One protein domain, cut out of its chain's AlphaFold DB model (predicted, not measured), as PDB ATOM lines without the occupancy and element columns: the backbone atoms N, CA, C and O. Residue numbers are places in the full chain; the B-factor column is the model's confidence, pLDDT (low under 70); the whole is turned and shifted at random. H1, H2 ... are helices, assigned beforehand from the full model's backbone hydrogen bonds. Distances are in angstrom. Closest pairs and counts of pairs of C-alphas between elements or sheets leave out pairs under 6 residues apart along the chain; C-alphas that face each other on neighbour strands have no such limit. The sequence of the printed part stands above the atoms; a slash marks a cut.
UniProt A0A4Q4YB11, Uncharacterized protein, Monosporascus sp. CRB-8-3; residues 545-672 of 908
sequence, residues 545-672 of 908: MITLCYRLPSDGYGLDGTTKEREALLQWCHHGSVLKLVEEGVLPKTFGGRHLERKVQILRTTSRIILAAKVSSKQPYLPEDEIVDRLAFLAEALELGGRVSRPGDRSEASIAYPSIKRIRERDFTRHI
ATOM      1  N   MET A 545      -1.391 -19.151   5.062       28.95
ATOM      2  CA  MET A 545      -0.248 -18.255   4.812       28.95
ATOM      3  C   MET A 545      -0.609 -17.107   3.841       28.95
ATOM      4  O   MET A 545       0.216 -16.242   3.552       28.95
ATOM      5  N   ILE A 546      -1.845 -17.082   3.314       38.91
ATOM      6  CA  ILE A 546      -2.282 -16.126   2.280       38.91
ATOM      7  C   ILE A 546      -2.697 -14.757   2.801       38.91
ATOM      8  O   ILE A 546      -2.669 -13.816   2.011       38.91
ATOM      9  N   THR A 547      -3.018 -14.584   4.082       35.56
ATOM     10  CA  THR A 547      -3.388 -13.252   4.599       35.56
ATOM     11  C   THR A 547      -2.262 -12.227   4.375       35.56
ATOM     12  O   THR A 547      -2.540 -11.064   4.097       35.56
ATOM     13  N   LEU A 548      -0.997 -12.679   4.344       32.38
ATOM     14  CA  LEU A 548       0.165 -11.893   3.896       32.38
ATOM     15  C   LEU A 548       0.590 -12.144   2.437       32.38
ATOM     16  O   LEU A 548       1.330 -11.343   1.871       32.38
ATOM     17  N   CYS A 549       0.106 -13.207   1.793       32.22
ATOM     18  CA  CYS A 549       0.341 -13.535   0.382       32.22
ATOM     19  C   CYS A 549      -0.918 -13.372  -0.488       32.22
ATOM     20  O   CYS A 549      -1.226 -14.212  -1.340       32.22
ATOM     21  N   TYR A 550      -1.597 -12.227  -0.365       35.06
ATOM     22  CA  TYR A 550      -2.360 -11.704  -1.497       35.06
ATOM     23  C   TYR A 550      -1.444 -11.704  -2.725       35.06
ATOM     24  O   TYR A 550      -0.306 -11.235  -2.659       35.06
ATOM     25  N   ARG A 551      -1.942 -12.194  -3.868       39.81
ATOM     26  CA  ARG A 551      -1.298 -11.925  -5.157       39.81
ATOM     27  C   ARG A 551      -1.452 -10.434  -5.409       39.81
ATOM     28  O   ARG A 551      -2.446 -10.013  -6.000       39.81
ATOM     29  N   LEU A 552      -0.490  -9.658  -4.912       47.03
ATOM     30  CA  LEU A 552      -0.378  -8.242  -5.210       47.03
ATOM     31  C   LEU A 552      -0.504  -8.081  -6.731       47.03
ATOM     32  O   LEU A 552       0.058  -8.907  -7.469       47.03
ATOM     33  N   PRO A 553      -1.230  -7.058  -7.215       47.91
ATOM     34  CA  PRO A 553      -1.144  -6.695  -8.615       47.91
ATOM     35  C   PRO A 553       0.338  -6.585  -8.969       47.91
ATOM     36  O   PRO A 553       1.109  -5.972  -8.225       47.91
ATOM     37  N   SER A 554       0.748  -7.230 -10.064       57.88
ATOM     38  CA  SER A 554       2.117  -7.113 -10.574       57.88
ATOM     39  C   SER A 554       2.497  -5.638 -10.651       57.88
ATOM     40  O   SER A 554       1.639  -4.847 -11.028       57.88
ATOM     41  N   ASP A 555       3.752  -5.272 -10.389       57.47
ATOM     42  CA  ASP A 555       4.183  -3.867 -10.235       57.47
ATOM     43  C   ASP A 555       3.821  -2.917 -11.409       57.47
ATOM     44  O   ASP A 555       3.885  -1.701 -11.251       57.47
ATOM     45  N   GLY A 556       3.417  -3.447 -12.574       57.59
ATOM     46  CA  GLY A 556       2.866  -2.702 -13.717       57.59
ATOM     47  C   GLY A 556       1.352  -2.846 -13.976       57.59
ATOM     48  O   GLY A 556       0.919  -2.557 -15.089       57.59
ATOM     49  N   TYR A 557       0.539  -3.327 -13.029       55.38
ATOM     50  CA  TYR A 557      -0.917  -3.423 -13.208       55.38
ATOM     51  C   TYR A 557      -1.537  -2.019 -13.161       55.38
ATOM     52  O   TYR A 557      -1.352  -1.280 -12.194       55.38
ATOM     53  N   GLY A 558      -2.243  -1.632 -14.224       52.94
ATOM     54  CA  GLY A 558      -2.872  -0.316 -14.326       52.94
ATOM     55  C   GLY A 558      -4.008  -0.172 -13.317       52.94
ATOM     56  O   GLY A 558      -5.027  -0.845 -13.445       52.94
ATOM     57  N   LEU A 559      -3.816   0.694 -12.325       48.50
ATOM     58  CA  LEU A 559      -4.769   0.911 -11.239       48.50
ATOM     59  C   LEU A 559      -5.945   1.770 -11.708       48.50
ATOM     60  O   LEU A 559      -5.734   2.859 -12.252       48.50
ATOM     61  N   ASP A 560      -7.172   1.335 -11.420       58.22
ATOM     62  CA  ASP A 560      -8.275   2.287 -11.313       58.22
ATOM     63  C   ASP A 560      -8.051   3.204 -10.094       58.22
ATOM     64  O   ASP A 560      -7.346   2.868  -9.138       58.22
ATOM     65  N   GLY A 561      -8.604   4.418 -10.144       61.94
ATOM     66  CA  GLY A 561      -8.381   5.413  -9.088       61.94
ATOM     67  C   GLY A 561      -8.931   4.997  -7.717       61.94
ATOM     68  O   GLY A 561      -8.501   5.546  -6.708       61.94
ATOM     69  N   THR A 562      -9.854   4.034  -7.692       62.59
ATOM     70  CA  THR A 562     -10.629   3.585  -6.529       62.59
ATOM     71  C   THR A 562      -9.938   2.508  -5.690       62.59
ATOM     72  O   THR A 562     -10.080   2.503  -4.473       62.59
ATOM     73  N   THR A 563      -9.163   1.607  -6.296       72.06
ATOM     74  CA  THR A 563      -8.494   0.493  -5.587       72.06
ATOM     75  C   THR A 563      -7.087   0.830  -5.093       72.06
ATOM     76  O   THR A 563      -6.598   0.224  -4.133       72.06
ATOM     77  N   LYS A 564      -6.457   1.840  -5.705       78.56
ATOM     78  CA  LYS A 564      -5.071   2.280  -5.469       78.56
ATOM     79  C   LYS A 564      -4.703   2.503  -3.997       78.56
ATOM     80  O   LYS A 564      -3.551   2.298  -3.619       78.56
ATOM     81  N   GLU A 565      -5.659   2.928  -3.178       80.94
ATOM     82  CA  GLU A 565      -5.441   3.254  -1.767       80.94
ATOM     83  C   GLU A 565      -5.178   2.004  -0.918       80.94
ATOM     84  O   GLU A 565      -4.124   1.874  -0.290       80.94
ATOM     85  N   ARG A 566      -6.109   1.043  -0.974       82.06
ATOM     86  CA  ARG A 566      -6.001  -0.263  -0.310       82.06
ATOM     87  C   ARG A 566      -4.796  -1.047  -0.826       82.06
ATOM     88  O   ARG A 566      -4.111  -1.708  -0.052       82.06
ATOM     89  N   GLU A 567      -4.535  -0.987  -2.129       83.19
ATOM     90  CA  GLU A 567      -3.460  -1.767  -2.744       83.19
ATOM     91  C   GLU A 567      -2.066  -1.282  -2.346       83.19
ATOM     92  O   GLU A 567      -1.211  -2.121  -2.080       83.19
ATOM     93  N   ALA A 568      -1.836   0.028  -2.200       86.50
ATOM     94  CA  ALA A 568      -0.565   0.537  -1.677       86.50
ATOM     95  C   ALA A 568      -0.291   0.042  -0.244       86.50
ATOM     96  O   ALA A 568       0.825  -0.393   0.053       86.50
ATOM     97  N   LEU A 569      -1.320   0.041   0.614       85.56
ATOM     98  CA  LEU A 569      -1.248  -0.490   1.977       85.56
ATOM     99  C   LEU A 569      -1.004  -2.004   1.996       85.56
ATOM    100  O   LEU A 569      -0.118  -2.453   2.716       85.56
ATOM    101  N   LEU A 570      -1.710  -2.789   1.173       83.12
ATOM    102  CA  LEU A 570      -1.481  -4.236   1.040       83.12
ATOM    103  C   LEU A 570      -0.068  -4.555   0.529       83.12
ATOM    104  O   LEU A 570       0.613  -5.409   1.093       83.12
ATOM    105  N   GLN A 571       0.393  -3.851  -0.512       85.25
ATOM    106  CA  GLN A 571       1.749  -3.992  -1.048       85.25
ATOM    107  C   GLN A 571       2.797  -3.668   0.018       85.25
ATOM    108  O   GLN A 571       3.796  -4.381   0.134       85.25
ATOM    109  N   TRP A 572       2.573  -2.615   0.811       90.06
ATOM    110  CA  TRP A 572       3.455  -2.261   1.913       90.06
ATOM    111  C   TRP A 572       3.439  -3.306   3.034       90.06
ATOM    112  O   TRP A 572       4.513  -3.731   3.448       90.06
ATOM    113  N   CYS A 573       2.264  -3.773   3.473       85.25
ATOM    114  CA  CYS A 573       2.136  -4.810   4.502       85.25
ATOM    115  C   CYS A 573       2.872  -6.091   4.095       85.25
ATOM    116  O   CYS A 573       3.676  -6.618   4.861       85.25
ATOM    117  N   HIS A 574       2.665  -6.549   2.858       84.81
ATOM    118  CA  HIS A 574       3.345  -7.716   2.302       84.81
ATOM    119  C   HIS A 574       4.868  -7.528   2.253       84.81
ATOM    120  O   HIS A 574       5.609  -8.301   2.858       84.81
ATOM    121  N   HIS A 575       5.360  -6.495   1.558       88.06
ATOM    122  CA  HIS A 575       6.803  -6.306   1.387       88.06
ATOM    123  C   HIS A 575       7.513  -5.955   2.701       88.06
ATOM    124  O   HIS A 575       8.657  -6.361   2.890       88.06
ATOM    125  N   GLY A 576       6.841  -5.239   3.606       89.56
ATOM    126  CA  GLY A 576       7.325  -4.960   4.954       89.56
ATOM    127  C   GLY A 576       7.448  -6.236   5.781       89.56
ATOM    128  O   GLY A 576       8.489  -6.447   6.389       89.56
ATOM    129  N   SER A 577       6.447  -7.121   5.740       85.62
ATOM    130  CA  SER A 577       6.498  -8.408   6.450       85.62
ATOM    131  C   SER A 577       7.602  -9.314   5.900       85.62
ATOM    132  O   SER A 577       8.355  -9.898   6.670       85.62
ATOM    133  N   VAL A 578       7.777  -9.378   4.572       83.81
ATOM    134  CA  VAL A 578       8.906 -10.106   3.959       83.81
ATOM    135  C   VAL A 578      10.250  -9.520   4.406       83.81
ATOM    136  O   VAL A 578      11.167 -10.280   4.699       83.81
ATOM    137  N   LEU A 579      10.375  -8.190   4.494       89.56
ATOM    138  CA  LEU A 579      11.597  -7.545   4.982       89.56
ATOM    139  C   LEU A 579      11.860  -7.882   6.457       89.56
ATOM    140  O   LEU A 579      12.960  -8.326   6.772       89.56
ATOM    141  N   LYS A 580      10.847  -7.762   7.324       86.12
ATOM    142  CA  LYS A 580      10.915  -8.102   8.754       86.12
ATOM    143  C   LYS A 580      11.364  -9.552   8.969       86.12
ATOM    144  O   LYS A 580      12.331  -9.789   9.680       86.12
ATOM    145  N   LEU A 581      10.757 -10.505   8.258       82.81
ATOM    146  CA  LEU A 581      11.126 -11.925   8.328       82.81
ATOM    147  C   LEU A 581      12.553 -12.210   7.819       82.81
ATOM    148  O   LEU A 581      13.178 -13.177   8.251       82.81
ATOM    149  N   VAL A 582      13.095 -11.392   6.906       85.50
ATOM    150  CA  VAL A 582      14.514 -11.470   6.502       85.50
ATOM    151  C   VAL A 582      15.437 -10.846   7.558       85.50
ATOM    152  O   VAL A 582      16.528 -11.367   7.790       85.50
ATOM    153  N   GLU A 583      15.023  -9.753   8.206       87.62
ATOM    154  CA  GLU A 583      15.758  -9.111   9.309       87.62
ATOM    155  C   GLU A 583      15.842 -10.020  10.547       87.62
ATOM    156  O   GLU A 583      16.903 -10.117  11.162       87.62
ATOM    157  N   GLU A 584      14.766 -10.746  10.854       86.38
ATOM    158  CA  GLU A 584      14.678 -11.758  11.921       86.38
ATOM    159  C   GLU A 584      15.369 -13.086  11.562       86.38
ATOM    160  O   GLU A 584      15.530 -13.959  12.410       86.38
ATOM    161  N   GLY A 585      15.805 -13.258  10.309       86.44
ATOM    162  CA  GLY A 585      16.496 -14.463   9.842       86.44
ATOM    163  C   GLY A 585      15.595 -15.671   9.561       86.44
ATOM    164  O   GLY A 585      16.117 -16.729   9.208       86.44
ATOM    165  N   VAL A 586      14.270 -15.517   9.655       78.94
ATOM    166  CA  VAL A 586      13.273 -16.543   9.293       78.94
ATOM    167  C   VAL A 586      13.305 -16.835   7.788       78.94
ATOM    168  O   VAL A 586      13.193 -17.987   7.369       78.94
ATOM    169  N   LEU A 587      13.494 -15.801   6.961       76.06
ATOM    170  CA  LEU A 587      13.661 -15.933   5.513       76.06
ATOM    171  C   LEU A 587      15.128 -15.753   5.082       76.06
ATOM    172  O   LEU A 587      15.845 -14.910   5.630       76.06
ATOM    173  N   PRO A 588      15.595 -16.477   4.041       85.38
ATOM    174  CA  PRO A 588      16.946 -16.307   3.517       85.38
ATOM    175  C   PRO A 588      17.221 -14.869   3.060       85.38
ATOM    176  O   PRO A 588      16.409 -14.254   2.368       85.38
ATOM    177  N   LYS A 589      18.432 -14.365   3.336       90.75
ATOM    178  CA  LYS A 589      18.868 -13.000   2.966       90.75
ATOM    179  C   LYS A 589      18.759 -12.677   1.466       90.75
ATOM    180  O   LYS A 589      18.744 -11.507   1.101       90.75
ATOM    181  N   THR A 590      18.643 -13.690   0.603       85.44
ATOM    182  CA  THR A 590      18.380 -13.549  -0.840       85.44
ATOM    183  C   THR A 590      17.002 -12.972  -1.171       85.44
ATOM    184  O   THR A 590      16.834 -12.443  -2.265       85.44
ATOM    185  N   PHE A 591      16.030 -13.046  -0.255       76.94
ATOM    186  CA  PHE A 591      14.728 -12.383  -0.397       76.94
ATOM    187  C   PHE A 591      14.782 -10.883  -0.062       76.94
ATOM    188  O   PHE A 591      13.881 -10.143  -0.453       76.94
ATOM    189  N   GLY A 592      15.822 -10.428   0.647       82.25
ATOM    190  CA  GLY A 592      15.977  -9.042   1.087       82.25
ATOM    191  C   GLY A 592      16.961  -8.209   0.261       82.25
ATOM    192  O   GLY A 592      17.196  -8.437  -0.927       82.25
ATOM    193  N   GLY A 593      17.544  -7.212   0.929       91.06
ATOM    194  CA  GLY A 593      18.533  -6.286   0.379       91.06
ATOM    195  C   GLY A 593      17.943  -4.964  -0.121       91.06
ATOM    196  O   GLY A 593      16.729  -4.779  -0.213       91.06
ATOM    197  N   ARG A 594      18.842  -4.047  -0.512       90.94
ATOM    198  CA  ARG A 594      18.556  -2.626  -0.813       90.94
ATOM    199  C   ARG A 594      17.391  -2.354  -1.771       90.94
ATOM    200  O   ARG A 594      16.824  -1.264  -1.734       90.94
ATOM    201  N   HIS A 595      17.032  -3.297  -2.644       91.12
ATOM    202  CA  HIS A 595      15.845  -3.163  -3.493       91.12
ATOM    203  C   HIS A 595      14.540  -3.322  -2.697       91.12
ATOM    204  O   HIS A 595      13.645  -2.492  -2.847       91.12
ATOM    205  N   LEU A 596      14.439  -4.342  -1.834       90.25
ATOM    206  CA  LEU A 596      13.266  -4.557  -0.986       90.25
ATOM    207  C   LEU A 596      13.126  -3.424   0.034       90.25
ATOM    208  O   LEU A 596      12.063  -2.820   0.099       90.25
ATOM    209  N   GLU A 597      14.205  -3.064   0.735       92.62
ATOM    210  CA  GLU A 597      14.250  -1.921   1.667       92.62
ATOM    211  C   GLU A 597      13.717  -0.635   1.008       92.62
ATOM    212  O   GLU A 597      12.810   0.029   1.518       92.62
ATOM    213  N   ARG A 598      14.224  -0.310  -0.192       93.44
ATOM    214  CA  ARG A 598      13.782   0.858  -0.961       93.44
ATOM    215  C   ARG A 598      12.320   0.744  -1.395       93.44
ATOM    216  O   ARG A 598      11.611   1.747  -1.341       93.44
ATOM    217  N   LYS A 599      11.855  -0.442  -1.807       92.38
ATOM    218  CA  LYS A 599      10.452  -0.678  -2.183       92.38
ATOM    219  C   LYS A 599       9.524  -0.495  -0.979       92.38
ATOM    220  O   LYS A 599       8.548   0.241  -1.091       92.38
ATOM    221  N   VAL A 600       9.864  -1.068   0.177       91.88
ATOM    222  CA  VAL A 600       9.129  -0.902   1.443       91.88
ATOM    223  C   VAL A 600       9.059   0.571   1.839       91.88
ATOM    224  O   VAL A 600       7.972   1.060   2.132       91.88
ATOM    225  N   GLN A 601      10.167   1.315   1.770       91.38
ATOM    226  CA  GLN A 601      10.184   2.736   2.129       91.38
ATOM    227  C   GLN A 601       9.369   3.620   1.166       91.38
ATOM    228  O   GLN A 601       8.697   4.559   1.607       91.38
ATOM    229  N   ILE A 602       9.387   3.322  -0.140       92.12
ATOM    230  CA  ILE A 602       8.528   3.993  -1.128       92.12
ATOM    231  C   ILE A 602       7.057   3.708  -0.809       92.12
ATOM    232  O   ILE A 602       6.287   4.648  -0.632       92.12
ATOM    233  N   LEU A 603       6.684   2.435  -0.657       91.19
ATOM    234  CA  LEU A 603       5.307   2.016  -0.383       91.19
ATOM    235  C   LEU A 603       4.780   2.575   0.946       91.19
ATOM    236  O   LEU A 603       3.647   3.054   0.999       91.19
ATOM    237  N   ARG A 604       5.616   2.613   1.992       91.50
ATOM    238  CA  ARG A 604       5.323   3.279   3.269       91.50
ATOM    239  C   ARG A 604       4.991   4.754   3.066       91.50
ATOM    240  O   ARG A 604       3.984   5.242   3.571       91.50
ATOM    241  N   THR A 605       5.832   5.469   2.321       90.44
ATOM    242  CA  THR A 605       5.643   6.900   2.046       90.44
ATOM    243  C   THR A 605       4.365   7.139   1.237       90.44
ATOM    244  O   THR A 605       3.585   8.027   1.574       90.44
ATOM    245  N   THR A 606       4.097   6.308   0.227       90.75
ATOM    246  CA  THR A 606       2.863   6.358  -0.573       90.75
ATOM    247  C   THR A 606       1.621   6.096   0.281       90.75
ATOM    248  O   THR A 606       0.689   6.897   0.242       90.75
ATOM    249  N   SER A 607       1.630   5.050   1.111       90.12
ATOM    250  CA  SER A 607       0.522   4.694   2.011       90.12
ATOM    251  C   SER A 607       0.206   5.814   3.007       90.12
ATOM    252  O   SER A 607      -0.956   6.145   3.219       90.12
ATOM    253  N   ARG A 608       1.231   6.482   3.555       89.69
ATOM    254  CA  ARG A 608       1.045   7.660   4.419       89.69
ATOM    255  C   ARG A 608       0.388   8.838   3.704       89.69
ATOM    256  O   ARG A 608      -0.475   9.482   4.290       89.69
ATOM    257  N   ILE A 609       0.808   9.137   2.472       89.38
ATOM    258  CA  ILE A 609       0.231  10.231   1.672       89.38
ATOM    259  C   ILE A 609      -1.240   9.934   1.364       89.38
ATOM    260  O   ILE A 609      -2.079  10.818   1.511       89.38
ATOM    261  N   ILE A 610      -1.551   8.688   0.999       88.75
ATOM    262  CA  ILE A 610      -2.916   8.199   0.762       88.75
ATOM    263  C   ILE A 610      -3.782   8.371   2.015       88.75
ATOM    264  O   ILE A 610      -4.824   9.020   1.957       88.75
ATOM    265  N   LEU A 611      -3.327   7.867   3.164       88.50
ATOM    266  CA  LEU A 611      -4.064   7.982   4.423       88.50
ATOM    267  C   LEU A 611      -4.277   9.447   4.830       88.50
ATOM    268  O   LEU A 611      -5.395   9.835   5.154       88.50
ATOM    269  N   ALA A 612      -3.243  10.289   4.749       88.94
ATOM    270  CA  ALA A 612      -3.358  11.718   5.049       88.94
ATOM    271  C   ALA A 612      -4.327  12.448   4.094       88.94
ATOM    272  O   ALA A 612      -5.093  13.311   4.534       88.94
ATOM    273  N   ALA A 613      -4.342  12.082   2.807       88.44
ATOM    274  CA  ALA A 613      -5.320  12.585   1.844       88.44
ATOM    275  C   ALA A 613      -6.749  12.149   2.207       88.44
ATOM    276  O   ALA A 613      -7.654  12.980   2.173       88.44
ATOM    277  N   LYS A 614      -6.947  10.897   2.648       85.38
ATOM    278  CA  LYS A 614      -8.236  10.400   3.152       85.38
ATOM    279  C   LYS A 614      -8.733  11.179   4.367       85.38
ATOM    280  O   LYS A 614      -9.864  11.659   4.315       85.38
ATOM    281  N   VAL A 615      -7.903  11.405   5.395       85.31
ATOM    282  CA  VAL A 615      -8.274  12.268   6.545       85.31
ATOM    283  C   VAL A 615      -8.663  13.674   6.072       85.31
ATOM    284  O   VAL A 615      -9.662  14.237   6.512       85.31
ATOM    285  N   SER A 616      -7.905  14.236   5.126       86.12
ATOM    286  CA  SER A 616      -8.137  15.593   4.607       86.12
ATOM    287  C   SER A 616      -9.370  15.713   3.700       86.12
ATOM    288  O   SER A 616      -9.876  16.818   3.507       86.12
ATOM    289  N   SER A 617      -9.845  14.601   3.129       83.00
ATOM    290  CA  SER A 617     -10.888  14.584   2.094       83.00
ATOM    291  C   SER A 617     -12.266  15.032   2.585       83.00
ATOM    292  O   SER A 617     -13.077  15.487   1.777       83.00
ATOM    293  N   LYS A 618     -12.538  14.892   3.894       79.38
ATOM    294  CA  LYS A 618     -13.858  15.091   4.523       79.38
ATOM    295  C   LYS A 618     -14.998  14.303   3.857       79.38
ATOM    296  O   LYS A 618     -16.160  14.690   3.972       79.38
ATOM    297  N   GLN A 619     -14.683  13.221   3.144       79.56
ATOM    298  CA  GLN A 619     -15.699  12.321   2.606       79.56
ATOM    299  C   GLN A 619     -16.392  11.558   3.752       79.56
ATOM    300  O   GLN A 619     -15.750  11.301   4.774       79.56
ATOM    301  N   PRO A 620     -17.681  11.194   3.606       73.44
ATOM    302  CA  PRO A 620     -18.351  10.291   4.539       73.44
ATOM    303  C   PRO A 620     -17.601   8.960   4.650       73.44
ATOM    304  O   PRO A 620     -17.063   8.483   3.654       73.44
ATOM    305  N   TYR A 621     -17.602   8.357   5.838       73.94
ATOM    306  CA  TYR A 621     -16.933   7.079   6.088       73.94
ATOM    307  C   TYR A 621     -17.637   5.924   5.354       73.94
ATOM    308  O   TYR A 621     -18.848   5.734   5.526       73.94
ATOM    309  N   LEU A 622     -16.883   5.166   4.549       73.81
ATOM    310  CA  LEU A 622     -17.366   4.037   3.739       73.81
ATOM    311  C   LEU A 622     -16.846   2.676   4.258       73.81
ATOM    312  O   LEU A 622     -15.822   2.640   4.937       73.81
ATOM    313  N   PRO A 623     -17.477   1.535   3.917       67.38
ATOM    314  CA  PRO A 623     -16.973   0.204   4.285       67.38
ATOM    315  C   PRO A 623     -15.536  -0.084   3.830       67.38
ATOM    316  O   PRO A 623     -14.782  -0.753   4.535       67.38
ATOM    317  N   GLU A 624     -15.100   0.447   2.688       72.25
ATOM    318  CA  GLU A 624     -13.727   0.269   2.210       72.25
ATOM    319  C   GLU A 624     -12.698   1.063   3.031       72.25
ATOM    320  O   GLU A 624     -11.524   0.681   3.080       72.25
ATOM    321  N   ASP A 625     -13.125   2.134   3.712       79.25
ATOM    322  CA  ASP A 625     -12.263   2.910   4.604       79.25
ATOM    323  C   ASP A 625     -11.840   2.100   5.832       79.25
ATOM    324  O   ASP A 625     -10.701   2.228   6.276       79.25
ATOM    325  N   GLU A 626     -12.709   1.218   6.318       77.69
ATOM    326  CA  GLU A 626     -12.435   0.313   7.433       77.69
ATOM    327  C   GLU A 626     -11.358  -0.720   7.074       77.69
ATOM    328  O   GLU A 626     -10.459  -0.978   7.870       77.69
ATOM    329  N   ILE A 627     -11.358  -1.259   5.846       76.06
ATOM    330  CA  ILE A 627     -10.276  -2.142   5.371       76.06
ATOM    331  C   ILE A 627      -8.938  -1.383   5.362       76.06
ATOM    332  O   ILE A 627      -7.903  -1.924   5.750       76.06
ATOM    333  N   VAL A 628      -8.958  -0.118   4.935       83.94
ATOM    334  CA  VAL A 628      -7.785   0.768   4.921       83.94
ATOM    335  C   VAL A 628      -7.280   1.061   6.344       83.94
ATOM    336  O   VAL A 628      -6.074   0.967   6.576       83.94
ATOM    337  N   ASP A 629      -8.171   1.342   7.300       85.44
ATOM    338  CA  ASP A 629      -7.802   1.569   8.706       85.44
ATOM    339  C   ASP A 629      -7.253   0.297   9.367       85.44
ATOM    340  O   ASP A 629      -6.199   0.329  10.003       85.44
ATOM    341  N   ARG A 630      -7.893  -0.853   9.134       80.56
ATOM    342  CA  ARG A 630      -7.450  -2.152   9.657       80.56
ATOM    343  C   ARG A 630      -6.086  -2.576   9.117       80.56
ATOM    344  O   ARG A 630      -5.285  -3.114   9.876       80.56
ATOM    345  N   LEU A 631      -5.772  -2.283   7.852       81.88
ATOM    346  CA  LEU A 631      -4.426  -2.488   7.303       81.88
ATOM    347  C   LEU A 631      -3.386  -1.559   7.945       81.88
ATOM    348  O   LEU A 631      -2.260  -1.988   8.191       81.88
ATOM    349  N   ALA A 632      -3.747  -0.309   8.254       87.81
ATOM    350  CA  ALA A 632      -2.860   0.606   8.971       87.81
ATOM    351  C   ALA A 632      -2.598   0.144  10.418       87.81
ATOM    352  O   ALA A 632      -1.458   0.218  10.881       87.81
ATOM    353  N   PHE A 633      -3.612  -0.389  11.109       83.62
ATOM    354  CA  PHE A 633      -3.468  -0.996  12.438       83.62
ATOM    355  C   PHE A 633      -2.628  -2.277  12.410       83.62
ATOM    356  O   PHE A 633      -1.703  -2.414  13.209       83.62
ATOM    357  N   LEU A 634      -2.887  -3.179  11.459       81.06
ATOM    358  CA  LEU A 634      -2.116  -4.413  11.289       81.06
ATOM    359  C   LEU A 634      -0.635  -4.118  11.013       81.06
ATOM    360  O   LEU A 634       0.238  -4.773  11.569       81.06
ATOM    361  N   ALA A 635      -0.331  -3.106  10.200       84.00
ATOM    362  CA  ALA A 635       1.050  -2.728   9.915       84.00
ATOM    363  C   ALA A 635       1.794  -2.112  11.118       84.00
ATOM    364  O   ALA A 635       3.019  -2.209  11.187       84.00
ATOM    365  N   GLU A 636       1.078  -1.485  12.056       83.62
ATOM    366  CA  GLU A 636       1.636  -1.046  13.343       83.62
ATOM    367  C   GLU A 636       1.864  -2.255  14.271       83.62
ATOM    368  O   GLU A 636       2.936  -2.362  14.862       83.62
ATOM    369  N   ALA A 637       0.913  -3.198  14.339       76.69
ATOM    370  CA  ALA A 637       1.025  -4.428  15.133       76.69
ATOM    371  C   ALA A 637       2.165  -5.354  14.660       76.69
ATOM    372  O   ALA A 637       2.865  -5.937  15.478       76.69
ATOM    373  N   LEU A 638       2.401  -5.427  13.346       78.94
ATOM    374  CA  LEU A 638       3.529  -6.134  12.724       78.94
ATOM    375  C   LEU A 638       4.854  -5.334  12.763       78.94
ATOM    376  O   LEU A 638       5.838  -5.727  12.141       78.94
ATOM    377  N   GLU A 639       4.889  -4.184  13.447       86.06
ATOM    378  CA  GLU A 639       6.049  -3.285  13.569       86.06
ATOM    379  C   GLU A 639       6.661  -2.800  12.233       86.06
ATOM    380  O   GLU A 639       7.823  -2.382  12.171       86.06
ATOM    381  N   LEU A 640       5.890  -2.786  11.139       86.31
ATOM    382  CA  LEU A 640       6.379  -2.433   9.794       86.31
ATOM    383  C   LEU A 640       6.759  -0.948   9.664       86.31
ATOM    384  O   LEU A 640       7.426  -0.534   8.711       86.31
ATOM    385  N   GLY A 641       6.371  -0.132  10.649       81.12
ATOM    386  CA  GLY A 641       6.861   1.230  10.848       81.12
ATOM    387  C   GLY A 641       8.354   1.325  11.211       81.12
ATOM    388  O   GLY A 641       8.896   2.435  11.240       81.12
ATOM    389  N   GLY A 642       9.039   0.205  11.449       77.06
ATOM    390  CA  GLY A 642      10.400   0.186  11.981       77.06
ATOM    391  C   GLY A 642      10.451   0.656  13.438       77.06
ATOM    392  O   GLY A 642       9.486   1.208  13.967       77.06
ATOM    393  N   ARG A 643      11.591   0.443  14.106       67.56
ATOM    394  CA  ARG A 643      11.740   0.777  15.531       67.56
ATOM    395  C   ARG A 643      11.577   2.283  15.765       67.56
ATOM    396  O   ARG A 643      12.468   3.066  15.442       67.56
ATOM    397  N   VAL A 644      10.452   2.676  16.361       61.59
ATOM    398  CA  VAL A 644      10.240   4.031  16.886       61.59
ATOM    399  C   VAL A 644      11.235   4.248  18.024       61.59
ATOM    400  O   VAL A 644      11.251   3.492  18.991       61.59
ATOM    401  N   SER A 645      12.094   5.262  17.902       53.38
ATOM    402  CA  SER A 645      13.314   5.368  18.714       53.38
ATOM    403  C   SER A 645      13.097   5.591  20.217       53.38
ATOM    404  O   SER A 645      14.069   5.519  20.969       53.38
ATOM    405  N   ARG A 646      11.864   5.871  20.670       64.75
ATOM    406  CA  ARG A 646      11.485   5.917  22.093       64.75
ATOM    407  C   ARG A 646      10.048   5.423  22.318       64.75
ATOM    408  O   ARG A 646       9.138   5.936  21.665       64.75
ATOM    409  N   PRO A 647       9.800   4.509  23.277       51.31
ATOM    410  CA  PRO A 647       8.443   4.224  23.733       51.31
ATOM    411  C   PRO A 647       7.857   5.476  24.406       51.31
ATOM    412  O   PRO A 647       8.487   6.069  25.276       51.31
ATOM    413  N   GLY A 648       6.665   5.890  23.971       57.84
ATOM    414  CA  GLY A 648       5.996   7.123  24.410       57.84
ATOM    415  C   GLY A 648       5.972   8.215  23.338       57.84
ATOM    416  O   GLY A 648       4.965   8.902  23.199       57.84
ATOM    417  N   ASP A 649       7.000   8.297  22.488       56.91
ATOM    418  CA  ASP A 649       7.008   9.204  21.333       56.91
ATOM    419  C   ASP A 649       6.279   8.554  20.146       56.91
ATOM    420  O   ASP A 649       6.859   8.222  19.108       56.91
ATOM    421  N   ARG A 650       4.963   8.341  20.310       59.34
ATOM    422  CA  ARG A 650       4.057   8.057  19.190       59.34
ATOM    423  C   ARG A 650       3.836   9.327  18.382       59.34
ATOM    424  O   ARG A 650       2.761   9.920  18.354       59.34
ATOM    425  N   SER A 651       4.912   9.713  17.718       61.16
ATOM    426  CA  SER A 651       4.957  10.756  16.722       61.16
ATOM    427  C   SER A 651       3.844  10.566  15.687       61.16
ATOM    428  O   SER A 651       3.477   9.441  15.328       61.16
ATOM    429  N   GLU A 652       3.424  11.677  15.080       67.06
ATOM    430  CA  GLU A 652       2.677  11.716  13.814       67.06
ATOM    431  C   GLU A 652       3.372  10.893  12.696       67.06
ATOM    432  O   GLU A 652       2.817  10.664  11.620       67.06
ATOM    433  N   ALA A 653       4.597  10.408  12.937       71.19
ATOM    434  CA  ALA A 653       5.302   9.396  12.167       71.19
ATOM    435  C   ALA A 653       4.700   7.963  12.181       71.19
ATOM    436  O   ALA A 653       5.090   7.186  11.302       71.19
ATOM    437  N   SER A 654       3.776   7.584  13.073       84.69
ATOM    438  CA  SER A 654       3.049   6.300  12.940       84.69
ATOM    439  C   SER A 654       2.126   6.320  11.714       84.69
ATOM    440  O   SER A 654       1.581   7.363  11.348       84.69
ATOM    441  N   ILE A 655       1.945   5.170  11.054       86.44
ATOM    442  CA  ILE A 655       0.984   5.056   9.946       86.44
ATOM    443  C   ILE A 655      -0.454   4.861  10.433       86.44
ATOM    444  O   ILE A 655      -1.388   5.244   9.733       86.44
ATOM    445  N   ALA A 656      -0.628   4.306  11.635       88.44
ATOM    446  CA  ALA A 656      -1.926   4.159  12.269       88.44
ATOM    447  C   ALA A 656      -2.473   5.516  12.737       88.44
ATOM    448  O   ALA A 656      -3.683   5.670  12.845       88.44
ATOM    449  N   TYR A 657      -1.619   6.521  12.971       89.62
ATOM    450  CA  TYR A 657      -2.044   7.840  13.455       89.62
ATOM    451  C   TYR A 657      -3.078   8.549  12.545       89.62
ATOM    452  O   TYR A 657      -4.107   8.982  13.065       89.62
ATOM    453  N   PRO A 658      -2.907   8.625  11.208       90.12
ATOM    454  CA  PRO A 658      -3.975   9.036  10.292       90.12
ATOM    455  C   PRO A 658      -5.304   8.284  10.472       90.12
ATOM    456  O   PRO A 658      -6.355   8.920  10.493       90.12
ATOM    457  N   SER A 659      -5.271   6.960  10.639       89.94
ATOM    458  CA  SER A 659      -6.464   6.122  10.839       89.94
ATOM    459  C   SER A 659      -7.125   6.356  12.197       89.94
ATOM    460  O   SER A 659      -8.332   6.573  12.259       89.94
ATOM    461  N   ILE A 660      -6.334   6.436  13.271       89.44
ATOM    462  CA  ILE A 660      -6.761   6.858  14.613       89.44
ATOM    463  C   ILE A 660      -7.488   8.204  14.537       89.44
ATOM    464  O   ILE A 660      -8.629   8.337  14.983       89.44
ATOM    465  N   LYS A 661      -6.846   9.201  13.916       89.12
ATOM    466  CA  LYS A 661      -7.407  10.539  13.746       89.12
ATOM    467  C   LYS A 661      -8.711  10.493  12.952       89.12
ATOM    468  O   LYS A 661      -9.692  11.093  13.376       89.12
ATOM    469  N   ARG A 662      -8.759   9.726  11.859       87.19
ATOM    470  CA  ARG A 662      -9.966   9.539  11.047       87.19
ATOM    471  C   ARG A 662     -11.111   8.899  11.829       87.19
ATOM    472  O   ARG A 662     -12.222   9.397  11.752       87.19
ATOM    473  N   ILE A 663     -10.869   7.840  12.594       87.00
ATOM    474  CA  ILE A 663     -11.909   7.131  13.361       87.00
ATOM    475  C   ILE A 663     -12.418   7.956  14.559       87.00
ATOM    476  O   ILE A 663     -13.585   7.832  14.949       87.00
ATOM    477  N   ARG A 664     -11.576   8.838  15.113       84.19
ATOM    478  CA  ARG A 664     -11.972   9.859  16.098       84.19
ATOM    479  C   ARG A 664     -12.812  10.977  15.477       84.19
ATOM    480  O   ARG A 664     -13.864  11.303  16.012       84.19
ATOM    481  N   GLU A 665     -12.343  11.554  14.369       83.88
ATOM    482  CA  GLU A 665     -12.918  12.750  13.732       83.88
ATOM    483  C   GLU A 665     -14.022  12.450  12.700       83.88
ATOM    484  O   GLU A 665     -14.624  13.391  12.178       83.88
ATOM    485  N   ARG A 666     -14.292  11.174  12.367       76.06
ATOM    486  CA  ARG A 666     -15.311  10.813  11.366       76.06
ATOM    487  C   ARG A 666     -16.688  11.305  11.793       76.06
ATOM    488  O   ARG A 666     -17.137  11.046  12.906       76.06
ATOM    489  N   ASP A 667     -17.383  11.935  10.854       65.19
ATOM    490  CA  ASP A 667     -18.835  12.016  10.925       65.19
ATOM    491  C   ASP A 667     -19.381  10.599  10.712       65.19
ATOM    492  O   ASP A 667     -19.023   9.931   9.736       65.19
ATOM    493  N   PHE A 668     -20.185  10.118  11.655       57.59
ATOM    494  CA  PHE A 668     -20.725   8.764  11.618       57.59
ATOM    495  C   PHE A 668     -21.644   8.574  10.402       57.59
ATOM    496  O   PHE A 668     -22.209   9.530   9.863       57.59
ATOM    497  N   THR A 669     -21.801   7.334   9.933       52.34
ATOM    498  CA  THR A 669     -22.512   7.036   8.681       52.34
ATOM    499  C   THR A 669     -24.031   7.209   8.840       52.34
ATOM    500  O   THR A 669     -24.787   6.249   8.958       52.34
ATOM    501  N   ARG A 670     -24.510   8.460   8.765       47.09
ATOM    502  CA  ARG A 670     -25.925   8.856   8.960       47.09
ATOM    503  C   ARG A 670     -26.908   8.333   7.896       47.09
ATOM    504  O   ARG A 670     -28.090   8.671   7.930       47.09
ATOM    505  N   HIS A 671     -26.418   7.579   6.913       43.59
ATOM    506  CA  HIS A 671     -27.176   7.090   5.765       43.59
ATOM    507  C   HIS A 671     -26.863   5.615   5.516       43.59
ATOM    508  O   HIS A 671     -25.938   5.274   4.784       43.59
ATOM    509  N   ILE A 672     -27.690   4.736   6.079       48.47
ATOM    510  CA  ILE A 672     -27.765   3.346   5.639       48.47
ATOM    511  C   ILE A 672     -28.573   3.336   4.335       48.47
ATOM    512  O   ILE A 672     -29.795   3.483   4.355       48.47
TER     513      ILE A 672
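What this domain is: This is residues 545 to 672 of the 908 residues of an uncharacterized protein of Monosporascus sp. CRB-8-3 (UniProt A0A4Q4YB11). Two helical hairpins, H1 with H2 and H3 with H4, pack together as an up-and-down bundle of four helices, each running against the one before it in the chain. The second hairpin, of shorter helices, packs on residues 565 to 573 of H1 and 608 to 615 of H2, and from the bundle a loop, residues 645 to 652, sticks out. The printed part has 128 residues with four named helices, in the order H1, H2, H3, H4, and no named strand; the class is all helix. It is compact, with a radius of gyration of the C-alphas of 15.4 A, and spans 50 by 40 by 24 A.

How they stand to each other: After residues 545 to 563, which hold no named element, H1, residues 564 to 583, and H2, residues 594 to 616, form a helical hairpin. They touch, closest at the C-alphas of Trp 572 and Leu 603, 5.2 A apart, and run opposite ways at a steep tilt of 37 degrees, only just past shallow. H3, residues 623 to 637, touches H1 with residues 565 to 573 of H1 alone. The closest C-alphas there are those of Arg 566 and Val 628, 5.6 A apart, and the two helices run the same way at a shallow tilt of 17 degrees. H2 and H3 are near each other, their closest C-alphas 8.1 A apart. H4, residues 656 to 665, forms a helical hairpin with H3: they touch, closest at the C-alphas of Ala 632 and Ala 656, 4.9 A apart, and run opposite ways at a steep tilt of 42 degrees. H4 touches H2 with residues 608 to 615 of H2 alone, closest at the C-alphas of Val 615 and Arg 662, 5.5 A apart; they run the same way at a shallow tilt of 9 degrees. H1 and H4 are apart. Every O i to N i+4 pair is within hydrogen-bond range in H1, H2 and H4, and 10 of 11 are in H3.

Where its parts are: H1 begins at C-alpha 564, (-5.071, 2.280, -5.469), and is 28.0 A long from first to last C-alpha. H2 begins at C-alpha 594, (18.556, -2.626, -0.813), and is 32.8 A long. H3 is 21.5 A long. H4, 14.0 A long, ends at C-alpha 665, (-12.918, 12.750, 13.732).

The domain as a whole: The C-alphas of Thr 590 and Arg 670, the two farthest apart, are 50.6 A apart. The printed part has no cut. The links from H1 to H2 and from H2 to H3 are short; the link from H3 to H4, 18 residues, is long. The mean pLDDT of the printed part is 76.0, and residues 545 to 562, residue 623, residues 643 to 652 and residues 667 to 672 are under 70.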